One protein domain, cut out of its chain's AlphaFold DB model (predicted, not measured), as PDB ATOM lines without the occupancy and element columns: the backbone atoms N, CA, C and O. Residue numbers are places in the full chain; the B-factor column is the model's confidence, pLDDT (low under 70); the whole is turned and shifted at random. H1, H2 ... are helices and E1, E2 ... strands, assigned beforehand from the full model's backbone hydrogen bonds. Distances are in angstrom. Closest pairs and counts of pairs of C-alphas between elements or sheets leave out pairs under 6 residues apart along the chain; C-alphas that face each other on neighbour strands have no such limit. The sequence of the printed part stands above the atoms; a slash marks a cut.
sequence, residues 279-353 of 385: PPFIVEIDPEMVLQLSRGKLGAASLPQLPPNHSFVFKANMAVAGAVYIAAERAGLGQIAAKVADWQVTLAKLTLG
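Overview. This is residues 279 to 353 of the 385 residues of the protein "SAM_MT_RSMB_NOP domain-containing protein" of Trypanosoma rangeli SC58 (UniProt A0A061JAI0). A strongly twisted sheet of four strands, built round the long hairpin of E2 and E3, has two helices, H1 and H2, packed on it side by side and running opposite ways. A long loop, residues 296 to 310, leads from H1 back to the sheet. The printed part has 75 residues, with two named helices and four named strands in the order E1, H1, E2, E3, E4, H2; the sheet is mixed, in the order E1, E2, E3, E4, and the class is mixed, helices and strands. The whole is compact, with a radius of gyration of the C-alphas of 11.6 A and spans of 33 by 26 by 18 A.

Along the chain. E1 is residues 282 to 284, 6.5 A long, and begins at C-alpha 282, (175.907, 149.809, 197.246). H1 is residues 287 to 295, 13.1 A from first to last C-alpha. E2, residues 311 to 318, measures 22.5 A, and E3, residues 322 to 330, the longest strand by residues, 25.7 A. E4 is residues 335 to 338, 10.2 A long. H2, residues 342 to 351, measures 14.2 A and ends at C-alpha 351, (166.514, 167.998, 199.830).

Arrangement. E1, an edge strand, is parallel to E2 at 38 degrees, with N 283 and O 313 2.8 A apart. E1, H1 and E2 form a strand-helix-strand unit, two parallel neighbour strands with a helix between them along the chain, and its crossover is right-handed. E2, E3 and E4 form a meander, each strand the antiparallel neighbour of the one before. In the hairpin of E2 and E3, N 314 and O 326 are 2.9 A apart; in the hairpin of E3 and E4, N 329 and O 337 are 2.9 A apart. Residues 298 to 299 pair antiparallel with residues 335 to 336 of E4. H1 is on the sheet; its closest C-alphas to E4 are those of Leu 293 and Ala 338, 6.1 A apart. H2 is on the sheet at a height over the sheet of 9.5 A. H1 and H2 touch, closest at the C-alphas of Pro 287 and Ala 348, 4.9 A, with a shallow tilt of 34 degrees, only just short of steep, opposite ways. E1 and E4 are apart. In H1 and H2 every O i to N i+4 pair is within hydrogen-bond range.

Size, cuts and confidence. The two C-alphas farthest apart, those of Val 320 and Leu 333, are 35.3 A apart. The printed part has no cut. The link from H1 to E2, 15 residues, is long; the other four links are tight. The mean pLDDT of the printed part is 94.2, and no printed residue is under 70.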
ATOM      1  N   PRO A 279     180.013 146.150 200.550       93.19
ATOM      2  CA  PRO A 279     180.051 147.486 199.944       93.19
ATOM      3  C   PRO A 279     179.906 147.544 198.414       93.19
ATOM      4  O   PRO A 279     179.221 148.448 197.947       93.19
ATOM      5  N   PRO A 280     180.439 146.593 197.612       93.56
ATOM      6  CA  PRO A 280     180.272 146.624 196.158       93.56
ATOM      7  C   PRO A 280     178.818 146.620 195.667       93.56
ATOM      8  O   PRO A 280     178.561 147.060 194.558       93.56
ATOM      9  N   PHE A 281     177.853 146.149 196.463       95.88
ATOM     10  CA  PHE A 281     176.436 146.187 196.081       95.88
ATOM     11  C   PHE A 281     175.798 147.570 196.221       95.88
ATOM     12  O   PHE A 281     174.664 147.747 195.776       95.88
ATOM     13  N   ILE A 282     176.471 148.517 196.876       96.56
ATOM     14  CA  ILE A 282     175.907 149.809 197.246       96.56
ATOM     15  C   ILE A 282     176.605 150.892 196.429       96.56
ATOM     16  O   ILE A 282     177.808 151.102 196.553       96.56
ATOM     17  N   VAL A 283     175.829 151.593 195.610       97.19
ATOM     18  CA  VAL A 283     176.297 152.706 194.785       97.19
ATOM     19  C   VAL A 283     175.722 153.996 195.348       97.19
ATOM     20  O   VAL A 283     174.504 154.136 195.467       97.19
ATOM     21  N   GLU A 284     176.580 154.941 195.715       97.06
ATOM     22  CA  GLU A 284     176.123 156.248 196.187       97.06
ATOM     23  C   GLU A 284     175.695 157.126 195.006       97.06
ATOM     24  O   GLU A 284     176.387 157.189 193.991       97.06
ATOM     25  N   ILE A 285     174.545 157.783 195.138       97.50
ATOM     26  CA  ILE A 285     174.010 158.736 194.161       97.50
ATOM     27  C   ILE A 285     173.489 159.982 194.878       97.50
ATOM     28  O   ILE A 285     173.139 159.936 196.061       97.50
ATOM     29  N   ASP A 286     173.423 161.098 194.159       96.38
ATOM     30  CA  ASP A 286     172.828 162.328 194.671       96.38
ATOM     31  C   ASP A 286     171.284 162.321 194.550       96.38
ATOM     32  O   ASP A 286     170.704 161.482 193.847       96.38
ATOM     33  N   PRO A 287     170.582 163.231 195.252       97.00
ATOM     34  CA  PRO A 287     169.129 163.348 195.152       97.00
ATOM     35  C   PRO A 287     168.614 163.692 193.746       97.00
ATOM     36  O   PRO A 287     167.493 163.316 193.410       97.00
ATOM     37  N   GLU A 288     169.401 164.369 192.906       96.31
ATOM     38  CA  GLU A 288     168.989 164.719 191.540       96.31
ATOM     39  C   GLU A 288     168.896 163.458 190.669       96.31
ATOM     40  O   GLU A 288     167.913 163.242 189.959       96.31
ATOM     41  N   MET A 289     169.854 162.545 190.812       96.44
ATOM     42  CA  MET A 289     169.853 161.238 190.165       96.44
ATOM     43  C   MET A 289     168.642 160.394 190.582       96.44
ATOM     44  O   MET A 289     168.101 159.646 189.767       96.44
ATOM     45  N   VAL A 290     168.169 160.529 191.828       96.94
ATOM     46  CA  VAL A 290     166.928 159.876 192.284       96.94
ATOM     47  C   VAL A 290     165.724 160.371 191.478       96.94
ATOM     48  O   VAL A 290     164.914 159.550 191.045       96.94
ATOM     49  N   LEU A 291     165.624 161.681 191.220       96.56
ATOM     50  CA  LEU A 291     164.558 162.263 190.393       96.56
ATOM     51  C   LEU A 291     164.670 161.847 188.921       96.56
ATOM     52  O   LEU A 291     163.666 161.604 188.254       96.56
ATOM     53  N   GLN A 292     165.887 161.732 188.395       96.12
ATOM     54  CA  GLN A 292     166.102 161.242 187.032       96.12
ATOM     55  C   GLN A 292     165.674 159.773 186.894       96.12
ATOM     56  O   GLN A 292     164.942 159.422 185.965       96.12
ATOM     57  N   LEU A 293     166.055 158.928 187.855       96.00
ATOM     58  CA  LEU A 293     165.678 157.514 187.909       96.00
ATOM     59  C   LEU A 293     164.178 157.294 188.155       96.00
ATOM     60  O   LEU A 293     163.647 156.258 187.754       96.00
ATOM     61  N   SER A 294     163.476 158.239 188.790       95.94
ATOM     62  CA  SER A 294     162.020 158.145 188.957       95.94
ATOM     63  C   SER A 294     161.258 158.423 187.660       95.94
ATOM     64  O   SER A 294     160.139 157.946 187.494       95.94
ATOM     65  N   ARG A 295     161.858 159.177 186.728       94.62
ATOM     66  CA  ARG A 295     161.267 159.515 185.421       94.62
ATOM     67  C   ARG A 295     161.517 158.447 184.358       94.62
ATOM     68  O   ARG A 295     160.808 158.403 183.355       94.62
ATOM     69  N   GLY A 296     162.511 157.582 184.550       92.75
ATOM     70  CA  GLY A 296     162.812 156.527 183.593       92.75
ATOM     71  C   GLY A 296     164.141 155.827 183.833       92.75
ATOM     72  O   GLY A 296     164.776 155.945 184.876       92.75
ATOM     73  N   LYS A 297     164.558 155.053 182.830       93.62
ATOM     74  CA  LYS A 297     165.840 154.348 182.849       93.62
ATOM     75  C   LYS A 297     166.967 155.288 182.445       93.62
ATOM     76  O   LYS A 297     166.799 156.078 181.521       93.62
ATOM     77  N   LEU A 298     168.130 155.117 183.058       94.06
ATOM     78  CA  LEU A 298     169.335 155.874 182.724       94.06
ATOM     79  C   LEU A 298     170.371 154.985 182.044       94.06
ATOM     80  O   LEU A 298     170.400 153.774 182.260       94.06
ATOM     81  N   GLY A 299     171.216 155.564 181.195       92.31
ATOM     82  CA  GLY A 299     172.341 154.834 180.616       92.31
ATOM     83  C   GLY A 299     173.390 154.545 181.685       92.31
ATOM     84  O   GLY A 299     173.679 155.401 182.513       92.31
ATOM     85  N   ALA A 300     174.019 153.368 181.663       87.69
ATOM     86  CA  ALA A 300     175.067 153.041 182.635       87.69
ATOM     87  C   ALA A 300     176.239 154.047 182.633       87.69
ATOM     88  O   ALA A 300     176.894 154.209 183.654       87.69
ATOM     89  N   ALA A 301     176.481 154.736 181.513       87.44
ATOM     90  CA  ALA A 301     177.523 155.755 181.389       87.44
ATOM     91  C   ALA A 301     177.209 157.072 182.126       87.44
ATOM     92  O   ALA A 301     178.133 157.822 182.418       87.44
ATOM     93  N   SER A 302     175.935 157.366 182.422       88.88
ATOM     94  CA  SER A 302     175.540 158.560 183.187       88.88
ATOM     95  C   SER A 302     175.511 158.311 184.697       88.88
ATOM     96  O   SER A 302     175.097 159.185 185.453       88.88
ATOM     97  N   LEU A 303     175.888 157.108 185.135       91.06
ATOM     98  CA  LEU A 303     175.861 156.684 186.527       91.06
ATOM     99  C   LEU A 303     177.288 156.480 187.058       91.06
ATOM    100  O   LEU A 303     178.208 156.234 186.273       91.06
ATOM    101  N   PRO A 304     177.483 156.541 188.389       91.88
ATOM    102  CA  PRO A 304     178.742 156.155 189.016       91.88
ATOM    103  C   PRO A 304     179.122 154.707 188.688       91.88
ATOM    104  O   PRO A 304     178.316 153.938 188.165       91.88
ATOM    105  N   GLN A 305     180.344 154.304 189.040       92.12
ATOM    106  CA  GLN A 305     180.811 152.939 188.806       92.12
ATOM    107  C   GLN A 305     179.839 151.903 189.398       92.12
ATOM    108  O   GLN A 305     179.628 151.839 190.608       92.12
ATOM    109  N   LEU A 306     179.257 151.083 188.520       93.56
ATOM    110  CA  LEU A 306     178.233 150.104 188.882       93.56
ATOM    111  C   LEU A 306     178.840 148.716 189.128       93.56
ATOM    112  O   LEU A 306     179.715 148.295 188.361       93.56
ATOM    113  N   PRO A 307     178.326 147.945 190.101       92.44
ATOM    114  CA  PRO A 307     178.748 146.565 190.306       92.44
ATOM    115  C   PRO A 307     178.424 145.671 189.108       92.44
ATOM    116  O   PRO A 307     177.447 145.922 188.398       92.44
ATOM    117  N   PRO A 308     179.179 144.582 188.885       89.75
ATOM    118  CA  PRO A 308     178.911 143.647 187.790       89.75
ATOM    119  C   PRO A 308     177.566 142.917 187.944       89.75
ATOM    120  O   PRO A 308     177.022 142.401 186.971       89.75
ATOM    121  N   ASN A 309     177.018 142.895 189.159       92.12
ATOM    122  CA  ASN A 309     175.774 142.241 189.533       92.12
ATOM    123  C   ASN A 309     174.575 142.770 188.728       92.12
ATOM    124  O   ASN A 309     174.491 143.955 188.398       92.12
ATOM    125  N   HIS A 310     173.610 141.886 188.448       93.75
ATOM    126  CA  HIS A 310     172.352 142.281 187.812       93.75
ATOM    127  C   HIS A 310     171.527 143.201 188.717       93.75
ATOM    128  O   HIS A 310     171.022 144.214 188.241       93.75
ATOM    129  N   SER A 311     171.421 142.869 190.007       96.06
ATOM    130  CA  SER A 311     170.734 143.675 191.018       96.06
ATOM    131  C   SER A 311     171.715 144.250 192.029       96.06
ATOM    132  O   SER A 311     172.666 143.583 192.438       96.06
ATOM    133  N   PHE A 312     171.461 145.488 192.432       97.12
ATOM    134  CA  PHE A 312     172.264 146.245 193.385       97.12
ATOM    135  C   PHE A 312     171.401 147.334 194.040       97.12
ATOM    136  O   PHE A 312     170.184 147.388 193.835       97.12
ATOM    137  N   VAL A 313     172.003 148.168 194.884       98.00
ATOM    138  CA  VAL A 313     171.303 149.181 195.676       98.00
ATOM    139  C   VAL A 313     171.909 150.549 195.418       98.00
ATOM    140  O   VAL A 313     173.119 150.721 195.533       98.00
ATOM    141  N   PHE A 314     171.070 151.535 195.128       98.06
ATOM    142  CA  PHE A 314     171.466 152.932 195.224       98.06
ATOM    143  C   PHE A 314     171.246 153.453 196.641       98.06
ATOM    144  O   PHE A 314     170.210 153.178 197.250       98.06
ATOM    145  N   LYS A 315     172.206 154.223 197.149       97.69
ATOM    146  CA  LYS A 315     172.122 154.944 198.419       97.69
ATOM    147  C   LYS A 315     172.179 156.442 198.134       97.69
ATOM    148  O   LYS A 315     173.146 156.909 197.546       97.69
ATOM    149  N   ALA A 316     171.176 157.182 198.589       97.38
ATOM    150  CA  ALA A 316     171.144 158.638 198.505       97.38
ATOM    151  C   ALA A 316     170.967 159.232 199.903       97.38
ATOM    152  O   ALA A 316     170.190 158.709 200.698       97.38
ATOM    153  N   ASN A 317     171.673 160.315 200.217       96.75
ATOM    154  CA  ASN A 317     171.500 161.016 201.490       96.75
ATOM    155  C   ASN A 317     170.505 162.169 201.309       96.75
ATOM    156  O   ASN A 317     170.728 163.059 200.493       96.75
ATOM    157  N   MET A 318     169.419 162.144 202.079       95.19
ATOM    158  CA  MET A 318     168.349 163.142 202.081       95.19
ATOM    159  C   MET A 318     168.436 164.000 203.342       95.19
ATOM    160  O   MET A 318     168.696 163.473 204.425       95.19
ATOM    161  N   ALA A 319     168.153 165.299 203.238       90.50
ATOM    162  CA  ALA A 319     168.295 166.233 204.360       90.50
ATOM    163  C   ALA A 319     167.423 165.859 205.575       90.50
ATOM    164  O   ALA A 319     167.858 165.982 206.715       90.50
ATOM    165  N   VAL A 320     166.201 165.372 205.330       87.50
ATOM    166  CA  VAL A 320     165.215 165.074 206.387       87.50
ATOM    167  C   VAL A 320     165.337 163.644 206.922       87.50
ATOM    168  O   VAL A 320     165.173 163.414 208.115       87.50
ATOM    169  N   ALA A 321     165.601 162.673 206.046       88.25
ATOM    170  CA  ALA A 321     165.533 161.247 206.382       88.25
ATOM    171  C   ALA A 321     166.908 160.570 206.525       88.25
ATOM    172  O   ALA A 321     166.976 159.402 206.907       88.25
ATOM    173  N   GLY A 322     168.002 161.265 206.199       93.38
ATOM    174  CA  GLY A 322     169.323 160.657 206.084       93.38
ATOM    175  C   GLY A 322     169.409 159.712 204.882       93.38
ATOM    176  O   GLY A 322     168.888 160.009 203.807       93.38
ATOM    177  N   ALA A 323     170.093 158.579 205.041       94.75
ATOM    178  CA  ALA A 323     170.306 157.627 203.955       94.75
ATOM    179  C   ALA A 323     169.006 156.905 203.553       94.75
ATOM    180  O   ALA A 323     168.395 156.202 204.360       94.75
ATOM    181  N   VAL A 324     168.633 157.014 202.279       95.81
ATOM    182  CA  VAL A 324     167.567 156.235 201.643       95.81
ATOM    183  C   VAL A 324     168.162 155.233 200.658       95.81
ATOM    184  O   VAL A 324     169.178 155.500 200.015       95.81
ATOM    185  N   TYR A 325     167.515 154.075 200.537       97.38
ATOM    186  CA  TYR A 325     167.985 152.959 199.719       97.38
ATOM    187  C   TYR A 325     166.973 152.613 198.631       97.38
ATOM    188  O   TYR A 325     165.771 152.542 198.894       97.38
ATOM    189  N   ILE A 326     167.461 152.384 197.416       98.00
ATOM    190  CA  ILE A 326     166.633 152.156 196.232       98.00
ATOM    191  C   ILE A 326     167.133 150.894 195.532       98.00
ATOM    192  O   ILE A 326     168.310 150.789 195.190       98.00
ATOM    193  N   ALA A 327     166.242 149.924 195.318       97.75
ATOM    194  CA  ALA A 327     166.574 148.725 194.556       97.75
ATOM    195  C   ALA A 327     166.788 149.086 193.079       97.75
ATOM    196  O   ALA A 327     165.930 149.728 192.467       97.75
ATOM    197  N   ALA A 328     167.915 148.655 192.519       97.31
ATOM    198  CA  ALA A 328     168.300 148.918 191.142       97.31
ATOM    199  C   ALA A 328     168.660 147.627 190.408       97.31
ATOM    200  O   ALA A 328     169.108 146.643 191.004       97.31
ATOM    201  N   GLU A 329     168.447 147.634 189.097       95.94
ATOM    202  CA  GLU A 329     168.726 146.497 188.233       95.94
ATOM    203  C   GLU A 329     169.257 146.930 186.866       95.94
ATOM    204  O   GLU A 329     168.890 147.976 186.317       95.94
ATOM    205  N   ARG A 330     170.119 146.091 186.293       94.06
ATOM    206  CA  ARG A 330     170.557 146.227 184.904       94.06
ATOM    207  C   ARG A 330     169.401 145.855 183.983       94.06
ATOM    208  O   ARG A 330     168.997 144.697 183.920       94.06
ATOM    209  N   ALA A 331     168.890 146.833 183.250       87.12
ATOM    210  CA  ALA A 331     167.934 146.620 182.177       87.12
ATOM    211  C   ALA A 331     168.662 146.266 180.863       87.12
ATOM    212  O   ALA A 331     169.886 146.359 180.747       87.12
ATOM    213  N   GLY A 332     167.903 145.833 179.852       82.44
ATOM    214  CA  GLY A 332     168.450 145.578 178.517       82.44
ATOM    215  C   GLY A 332     169.129 146.815 177.909       82.44
ATOM    216  O   GLY A 332     168.800 147.945 178.265       82.44
ATOM    217  N   LEU A 333     170.057 146.587 176.971       84.56
ATOM    218  CA  LEU A 333     170.746 147.631 176.190       84.56
ATOM    219  C   LEU A 333     171.603 148.609 177.023       84.56
ATOM    220  O   LEU A 333     171.719 149.782 176.686       84.56
ATOM    221  N   GLY A 334     172.208 148.140 178.122       86.44
ATOM    222  CA  GLY A 334     173.117 148.957 178.943       86.44
ATOM    223  C   GLY A 334     172.417 150.033 179.779       86.44
ATOM    224  O   GLY A 334     173.076 150.928 180.310       86.44
ATOM    225  N   GLN A 335     171.092 149.953 179.902       93.62
ATOM    226  CA  GLN A 335     170.298 150.840 180.739       93.62
ATOM    227  C   GLN A 335     170.188 150.307 182.170       93.62
ATOM    228  O   GLN A 335     170.263 149.104 182.412       93.62
ATOM    229  N   ILE A 336     169.941 151.201 183.117       96.25
ATOM    230  CA  ILE A 336     169.686 150.904 184.522       96.25
ATOM    231  C   ILE A 336     168.276 151.353 184.868       96.25
ATOM    232  O   ILE A 336     167.862 152.461 184.526       96.25
ATOM    233  N   ALA A 337     167.542 150.476 185.543       95.44
ATOM    234  CA  ALA A 337     166.253 150.787 186.132       95.44
ATOM    235  C   ALA A 337     166.389 150.824 187.657       95.44
ATOM    236  O   ALA A 337     167.144 150.044 188.236       95.44
ATOM    237  N   ALA A 338     165.621 151.694 188.305       96.69
ATOM    238  CA  ALA A 338     165.506 151.733 189.755       96.69
ATOM    239  C   ALA A 338     164.032 151.771 190.164       96.69
ATOM    240  O   ALA A 338     163.181 152.306 189.455       96.69
ATOM    241  N   LYS A 339     163.715 151.170 191.309       96.25
ATOM    242  CA  LYS A 339     162.369 151.178 191.888       96.25
ATOM    243  C   LYS A 339     162.246 152.331 192.880       96.25
ATOM    244  O   LYS A 339     162.332 152.112 194.085       96.25
ATOM    245  N   VAL A 340     162.091 153.546 192.357       96.25
ATOM    246  CA  VAL A 340     161.921 154.764 193.164       96.25
ATOM    247  C   VAL A 340     160.459 154.893 193.600       96.25
ATOM    248  O   VAL A 340     159.565 154.849 192.761       96.25
ATOM    249  N   ALA A 341     160.213 155.024 194.902       94.75
ATOM    250  CA  ALA A 341     158.880 155.250 195.462       94.75
ATOM    251  C   ALA A 341     158.555 156.749 195.571       94.75
ATOM    252  O   ALA A 341     159.455 157.563 195.774       94.75
ATOM    253  N   ASP A 342     157.272 157.112 195.545       94.44
ATOM    254  CA  ASP A 342     156.826 158.516 195.573       94.44
ATOM    255  C   ASP A 342     157.367 159.295 196.778       94.44
ATOM    256  O   ASP A 342     157.823 160.427 196.649       94.44
ATOM    257  N   TRP A 343     157.410 158.673 197.959       93.69
ATOM    258  CA  TRP A 343     157.974 159.316 199.149       93.69
ATOM    259  C   TRP A 343     159.482 159.592 199.016       93.69
ATOM    260  O   TRP A 343     159.973 160.562 199.589       93.69
ATOM    261  N   GLN A 344     160.222 158.789 198.241       95.56
ATOM    262  CA  GLN A 344     161.645 159.025 197.961       95.56
ATOM    263  C   GLN A 344     161.823 160.204 197.002       95.56
ATOM    264  O   GLN A 344     162.741 161.000 197.190       95.56
ATOM    265  N   VAL A 345     160.917 160.358 196.029       95.88
ATOM    266  CA  VAL A 345     160.851 161.535 195.148       95.88
ATOM    267  C   VAL A 345     160.574 162.795 195.969       95.88
ATOM    268  O   VAL A 345     161.292 163.780 195.836       95.88
ATOM    269  N   THR A 346     159.591 162.752 196.871       95.38
ATOM    270  CA  THR A 346     159.272 163.862 197.783       95.38
ATOM    271  C   THR A 346     160.480 164.265 198.628       95.38
ATOM    272  O   THR A 346     160.795 165.449 198.721       95.38
ATOM    273  N   LEU A 347     161.202 163.301 199.211       95.50
ATOM    274  CA  LEU A 347     162.414 163.587 199.986       95.50
ATOM    275  C   LEU A 347     163.542 164.177 199.133       95.50
ATOM    276  O   LEU A 347     164.243 165.073 199.606       95.50
ATOM    277  N   ALA A 348     163.711 163.704 197.897       95.88
ATOM    278  CA  ALA A 348     164.686 164.258 196.965       95.88
ATOM    279  C   ALA A 348     164.339 165.710 196.603       95.88
ATOM    280  O   ALA A 348     165.189 166.585 196.753       95.88
ATOM    281  N   LYS A 349     163.075 165.989 196.248       95.56
ATOM    282  CA  LYS A 349     162.576 167.349 195.987       95.56
ATOM    283  C   LYS A 349     162.813 168.273 197.187       95.56
ATOM    284  O   LYS A 349     163.397 169.336 197.014       95.56
ATOM    285  N   LEU A 350     162.464 167.842 198.405       95.00
ATOM    286  CA  LEU A 350     162.721 168.612 199.631       95.00
ATOM    287  C   LEU A 350     164.209 168.881 199.861       95.00
ATOM    288  O   LEU A 350     164.583 169.996 200.207       95.00
ATOM    289  N   THR A 351     165.057 167.871 199.657       95.69
ATOM    290  CA  THR A 351     166.514 167.998 199.830       95.69
ATOM    291  C   THR A 351     167.112 168.998 198.839       95.69
ATOM    292  O   THR A 351     168.059 169.700 199.176       95.69
ATOM    293  N   LEU A 352     166.536 169.092 197.639       95.81
ATOM    294  CA  LEU A 352     166.952 170.008 196.576       95.81
ATOM    295  C   LEU A 352     166.243 171.372 196.625       95.81
ATOM    296  O   LEU A 352     166.496 172.213 195.767       95.81
ATOM    297  N   GLY A 353     165.338 171.601 197.583       94.12
ATOM    298  CA  GLY A 353     164.534 172.826 197.650       94.12
ATOM    299  C   GLY A 353     163.534 172.988 196.494       94.12
ATOM    300  O   GLY A 353     163.133 174.107 196.188       94.12
TER     301      GLY A 353